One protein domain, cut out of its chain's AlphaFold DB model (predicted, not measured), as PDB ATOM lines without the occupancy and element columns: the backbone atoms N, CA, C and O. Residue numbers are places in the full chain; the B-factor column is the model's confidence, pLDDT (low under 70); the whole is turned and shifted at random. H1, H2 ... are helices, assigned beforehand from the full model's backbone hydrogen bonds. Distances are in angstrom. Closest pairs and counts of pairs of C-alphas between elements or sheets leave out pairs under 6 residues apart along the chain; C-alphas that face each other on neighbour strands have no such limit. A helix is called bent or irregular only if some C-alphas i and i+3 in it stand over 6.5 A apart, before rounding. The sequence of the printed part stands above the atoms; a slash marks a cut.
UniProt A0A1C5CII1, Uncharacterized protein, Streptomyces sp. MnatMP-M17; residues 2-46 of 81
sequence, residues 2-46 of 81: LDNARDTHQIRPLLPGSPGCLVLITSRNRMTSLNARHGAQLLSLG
ATOM      1  N   LEU A   2     222.107 135.628 218.968       95.44
ATOM      2  CA  LEU A   2     223.390 136.295 218.737       95.44
ATOM      3  C   LEU A   2     224.483 135.439 219.377       95.44
ATOM      4  O   LEU A   2     224.563 135.354 220.601       95.44
ATOM      5  N   ASP A   3     225.268 134.763 218.545       95.94
ATOM      6  CA  ASP A   3     226.272 133.806 219.003       95.94
ATOM      7  C   ASP A   3     227.664 134.437 219.098       95.94
ATOM      8  O   ASP A   3     228.011 135.317 218.306       95.94
ATOM      9  N   ASN A   4     228.457 133.979 220.069       94.19
ATOM     10  CA  ASN A   4     229.846 134.394 220.276       94.19
ATOM     11  C   ASN A   4     230.009 135.929 220.341       94.19
ATOM     12  O   ASN A   4     230.939 136.511 219.774       94.19
ATOM     13  N   ALA A   5     229.086 136.593 221.040       96.50
ATOM     14  CA  ALA A   5     229.096 138.035 221.221       96.50
ATOM     15  C   ALA A   5     230.384 138.478 221.922       96.50
ATOM     16  O   ALA A   5     230.739 137.952 222.982       96.50
ATOM     17  N   ARG A   6     231.072 139.475 221.359       96.19
ATOM     18  CA  ARG A   6     232.316 139.986 221.943       96.19
ATOM     19  C   ARG A   6     232.037 140.862 223.157       96.19
ATOM     20  O   ARG A   6     232.628 140.658 224.213       96.19
ATOM     21  N   ASP A   7     231.152 141.840 223.009       94.75
ATOM     22  CA  ASP A   7     230.872 142.839 224.037       94.75
ATOM     23  C   ASP A   7     229.512 143.510 223.820       94.75
ATOM     24  O   ASP A   7     228.826 143.313 222.816       94.75
ATOM     25  N   THR A   8     229.093 144.319 224.795       94.62
ATOM     26  CA  THR A   8     227.782 144.972 224.743       94.62
ATOM     27  C   THR A   8     227.666 146.033 223.642       94.62
ATOM     28  O   THR A   8     226.557 146.259 223.159       94.62
ATOM     29  N   HIS A   9     228.757 146.681 223.227       94.75
ATOM     30  CA  HIS A   9     228.697 147.714 222.191       94.75
ATOM     31  C   HIS A   9     228.287 147.110 220.843       94.75
ATOM     32  O   HIS A   9     227.442 147.676 220.154       94.75
ATOM     33  N   GLN A  10     228.804 145.920 220.523       95.12
ATOM     34  CA  GLN A  10     228.382 145.151 219.349       95.12
ATOM     35  C   GLN A  10     226.888 144.788 219.388       95.12
ATOM     36  O   GLN A  10     226.216 144.811 218.362       95.12
ATOM     37  N   ILE A  11     226.367 144.430 220.566       95.38
ATOM     38  CA  ILE A  11     225.032 143.833 220.700       95.38
ATOM     39  C   ILE A  11     223.905 144.859 220.746       95.38
ATOM     40  O   ILE A  11     222.840 144.607 220.190       95.38
ATOM     41  N   ARG A  12     224.118 146.021 221.373       93.06
ATOM     42  CA  ARG A  12     223.084 147.061 221.524       93.06
ATOM     43  C   ARG A  12     222.326 147.420 220.239       93.06
ATOM     44  O   ARG A  12     221.101 147.429 220.309       93.06
ATOM     45  N   PRO A  13     222.979 147.693 219.093       93.56
ATOM     46  CA  PRO A  13     222.257 148.055 217.872       93.56
ATOM     47  C   PRO A  13     221.455 146.898 217.257       93.56
ATOM     48  O   PRO A  13     220.640 147.136 216.374       93.56
ATOM     49  N   LEU A  14     221.671 145.655 217.703       93.44
ATOM     50  CA  LEU A  14     220.984 144.461 217.201       93.44
ATOM     51  C   LEU A  14     219.775 144.062 218.062       93.44
ATOM     52  O   LEU A  14     219.078 143.103 217.729       93.44
ATOM     53  N   LEU A  15     219.542 144.747 219.187       91.75
ATOM     54  CA  LEU A  15     218.404 144.456 220.051       91.75
ATOM     55  C   LEU A  15     217.103 144.932 219.380       91.75
ATOM     56  O   LEU A  15     217.025 146.086 218.955       91.75
ATOM     57  N   PRO A  16     216.072 144.075 219.285       88.12
ATOM     58  CA  PRO A  16     214.803 144.444 218.677       88.12
ATOM     59  C   PRO A  16     214.087 145.495 219.532       88.12
ATOM     60  O   PRO A  16     214.050 145.396 220.757       88.12
ATOM     61  N   GLY A  17     213.483 146.485 218.874       80.88
ATOM     62  CA  GLY A  17     212.656 147.509 219.525       80.88
ATOM     63  C   GLY A  17     211.176 147.131 219.660       80.88
ATOM     64  O   GLY A  17     210.411 147.876 220.265       80.88
ATOM     65  N   SER A  18     210.755 146.000 219.084       86.56
ATOM     66  CA  SER A  18     209.364 145.542 219.085       86.56
ATOM     67  C   SER A  18     209.077 144.556 220.228       86.56
ATOM     68  O   SER A  18     209.864 143.626 220.437       86.56
ATOM     69  N   PRO A  19     207.928 144.679 220.922       85.44
ATOM     70  CA  PRO A  19     207.468 143.680 221.886       85.44
ATOM     71  C   PRO A  19     207.331 142.274 221.275       85.44
ATOM     72  O   PRO A  19     207.150 142.121 220.069       85.44
ATOM     73  N   GLY A  20     207.400 141.238 222.116       87.56
ATOM     74  CA  GLY A  20     207.211 139.838 221.703       87.56
ATOM     75  C   GLY A  20     208.451 139.146 221.124       87.56
ATOM     76  O   GLY A  20     208.388 137.964 220.797       87.56
ATOM     77  N   CYS A  21     209.587 139.841 221.024       89.50
ATOM     78  CA  CYS A  21     210.855 139.261 220.580       89.50
ATOM     79  C   CYS A  21     211.726 138.819 221.768       89.50
ATOM     80  O   CYS A  21     211.942 139.591 222.701       89.50
ATOM     81  N   LEU A  22     212.289 137.607 221.699       91.69
ATOM     82  CA  LEU A  22     213.305 137.114 222.634       91.69
ATOM     83  C   LEU A  22     214.671 137.048 221.941       91.69
ATOM     84  O   LEU A  22     214.805 136.464 220.865       91.69
ATOM     85  N   VAL A  23     215.704 137.594 222.585       94.00
ATOM     86  CA  VAL A  23     217.091 137.489 222.113       94.00
ATOM     87  C   VAL A  23     217.885 136.599 223.058       94.00
ATOM     88  O   VAL A  23     218.146 136.971 224.198       94.00
ATOM     89  N   LEU A  24     218.317 135.439 222.561       95.75
ATOM     90  CA  LEU A  24     219.344 134.627 223.211       95.75
ATOM     91  C   LEU A  24     220.726 135.084 222.742       95.75
ATOM     92  O   LEU A  24     220.975 135.133 221.533       95.75
ATOM     93  N   ILE A  25     221.596 135.407 223.698       96.31
ATOM     94  CA  ILE A  25     222.972 135.853 223.469       96.31
ATOM     95  C   ILE A  25     223.910 134.845 224.124       96.31
ATOM     96  O   ILE A  25     223.765 134.566 225.313       96.31
ATOM     97  N   THR A  26     224.890 134.339 223.382       96.50
ATOM     98  CA  THR A  26     225.984 133.540 223.949       96.50
ATOM     99  C   THR A  26     227.274 134.361 223.924       96.50
ATOM    100  O   THR A  26     227.549 135.116 222.988       96.50
ATOM    101  N   SER A  27     228.065 134.267 224.988       95.50
ATOM    102  CA  SER A  27     229.347 134.961 225.099       95.50
ATOM    103  C   SER A  27     230.228 134.280 226.137       95.50
ATOM    104  O   SER A  27     229.734 133.648 227.068       95.50
ATOM    105  N   ARG A  28     231.543 134.464 225.999       94.12
ATOM    106  CA  ARG A  28     232.528 134.155 227.046       94.12
ATOM    107  C   ARG A  28     232.746 135.326 228.011       94.12
ATOM    108  O   ARG A  28     233.300 135.135 229.088       94.12
ATOM    109  N   ASN A  29     232.287 136.524 227.651       93.44
ATOM    110  CA  ASN A  29     232.422 137.724 228.466       93.44
ATOM    111  C   ASN A  29     231.148 137.973 229.278       93.44
ATOM    112  O   ASN A  29     230.027 137.866 228.779       93.44
ATOM    113  N   ARG A  30     231.307 138.379 230.541       90.69
ATOM    114  CA  ARG A  30     230.171 138.767 231.389       90.69
ATOM    115  C   ARG A  30     229.673 140.155 230.985       90.69
ATOM    116  O   ARG A  30     230.224 141.172 231.390       90.69
ATOM    117  N   MET A  31     228.604 140.210 230.198       92.06
ATOM    118  CA  MET A  31     228.034 141.450 229.652       92.06
ATOM    119  C   MET A  31     227.058 142.127 230.630       92.06
ATOM    120  O   MET A  31     225.891 142.354 230.314       92.06
ATOM    121  N   THR A  32     227.528 142.468 231.835       93.75
ATOM    122  CA  THR A  32     226.699 143.013 232.936       93.75
ATOM    123  C   THR A  32     225.902 144.260 232.557       93.75
ATOM    124  O   THR A  32     224.798 144.463 233.057       93.75
ATOM    125  N   SER A  33     226.395 145.068 231.613       93.06
ATOM    126  CA  SER A  33     225.671 146.257 231.159       93.06
ATOM    127  C   SER A  33     224.374 145.946 230.393       93.06
ATOM    128  O   SER A  33     223.482 146.790 230.372       93.06
ATOM    129  N   LEU A  34     224.226 144.744 229.817       93.12
ATOM    130  CA  LEU A  34     222.954 144.287 229.242       93.12
ATOM    131  C   LEU A  34     221.916 143.977 230.321       93.12
ATOM    132  O   LEU A  34     220.746 144.303 230.145       93.12
ATOM    133  N   ASN A  35     222.334 143.401 231.449       92.88
ATOM    134  CA  ASN A  35     221.448 143.213 232.595       92.88
ATOM    135  C   ASN A  35     221.001 144.572 233.151       92.88
ATOM    136  O   ASN A  35     219.807 144.843 233.227       92.88
ATOM    137  N   ALA A  36     221.960 145.463 233.421       92.94
ATOM    138  CA  ALA A  36     221.686 146.757 234.040       92.94
ATOM    139  C   ALA A  36     220.850 147.715 233.169       92.94
ATOM    140  O   ALA A  36     220.093 148.513 233.711       92.94
ATOM    141  N   ARG A  37     221.001 147.685 231.834       91.38
ATOM    142  CA  ARG A  37     220.351 148.658 230.927       91.38
ATOM    143  C   ARG A  37     219.233 148.087 230.063       91.38
ATOM    144  O   ARG A  37     218.425 148.857 229.558       91.38
ATOM    145  N   HIS A  38     219.206 146.774 229.861       89.25
ATOM    146  CA  HIS A  38     218.267 146.114 228.950       89.25
ATOM    147  C   HIS A  38     217.519 144.952 229.620       89.25
ATOM    148  O   HIS A  38     216.864 144.178 228.930       89.25
ATOM    149  N   GLY A  39     217.625 144.804 230.948       89.75
ATOM    150  CA  GLY A  39     216.910 143.774 231.707       89.75
ATOM    151  C   GLY A  39     217.321 142.341 231.360       89.75
ATOM    152  O   GLY A  39     216.584 141.405 231.659       89.75
ATOM    153  N   ALA A  40     218.477 142.150 230.715       93.75
ATOM    154  CA  ALA A  40     218.918 140.827 230.294       93.75
ATOM    155  C   ALA A  40     219.144 139.905 231.499       93.75
ATOM    156  O   ALA A  40     219.785 140.290 232.481       93.75
ATOM    157  N   GLN A  41     218.680 138.661 231.404       94.81
ATOM    158  CA  GLN A  41     218.991 137.624 232.384       94.81
ATOM    159  C   GLN A  41     220.340 136.987 232.042       94.81
ATOM    160  O   GLN A  41     220.555 136.534 230.919       94.81
ATOM    161  N   LEU A  42     221.265 136.975 233.004       94.50
ATOM    162  CA  LEU A  42     222.586 136.376 232.824       94.50
ATOM    163  C   LEU A  42     222.585 134.953 233.368       94.50
ATOM    164  O   LEU A  42     222.434 134.750 234.571       94.50
ATOM    165  N   LEU A  43     222.822 133.987 232.487       95.69
ATOM    166  CA  LEU A  43     223.041 132.596 232.854       95.69
ATOM    167  C   LEU A  43     224.522 132.260 232.667       95.69
ATOM    168  O   LEU A  43     225.033 132.287 231.549       95.69
ATOM    169  N   SER A  44     225.216 131.972 233.767       92.44
ATOM    170  CA  SER A  44     226.598 131.494 233.718       92.44
ATOM    171  C   SER A  44     226.591 129.986 233.522       92.44
ATOM    172  O   SER A  44     226.030 129.269 234.346       92.44
ATOM    173  N   LEU A  45     227.238 129.510 232.461       92.38
ATOM    174  CA  LEU A  45     227.425 128.084 232.221       92.38
ATOM    175  C   LEU A  45     228.816 127.669 232.700       92.38
ATOM    176  O   LEU A  45     229.806 128.334 232.396       92.38
ATOM    177  N   GLY A  46     228.872 126.596 233.485       90.38
ATOM    178  CA  GLY A  46     230.126 125.940 233.841       90.38
ATOM    179  C   GLY A  46     230.615 125.031 232.716       90.38
ATOM    180  O   GLY A  46     229.856 124.683 231.810       90.38
TER     181      GLY A  46
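Overview. This is residues 2 to 46 of the 81 residues of an uncharacterized protein of Streptomyces sp. MnatMP-M17 (UniProt A0A1C5CII1). This domain has little regular structure: two short helices, H1 and then H2, run side by side the same way, joined by a long loop that sticks out at residues 16 to 22 and folds back. The printed part has 45 residues, no named strand, and 14 residues in named elements; its class is all helix. It is compact, with a radius of gyration of the C-alphas of 10.3 A, and elongated, spanning 31 by 19 by 18 A.

Along the chain. H1, residues 8 to 14, begins at C-alpha 8 (227.782, 144.972, 224.743) and is 10.2 A long. It is irregular, but only just: C-alphas 10 and 13 are 6.9 A apart. H2, residues 32 to 38, is 9.8 A long and ends at C-alpha 38 (218.267, 146.114, 228.950).

Arrangement. H1 and H2 are close but not clearly touching; their closest C-alphas, of Thr 8 and Leu 34, are 6.6 A apart. They run the same way at a shallow tilt of 29 degrees. In H2 every O i to N i+4 pair is within hydrogen-bond range; in H1 1 of 3 is, beside 2 of 4 O i to N i+3 pairs.

Size, cuts and confidence. The C-alphas farthest apart, of Ser 18 and Gly 46, are 32.1 A apart. The link from H1 to H2 is long, 17 residues. The printed part has no cut, and no printed residue is under 70 in pLDDT.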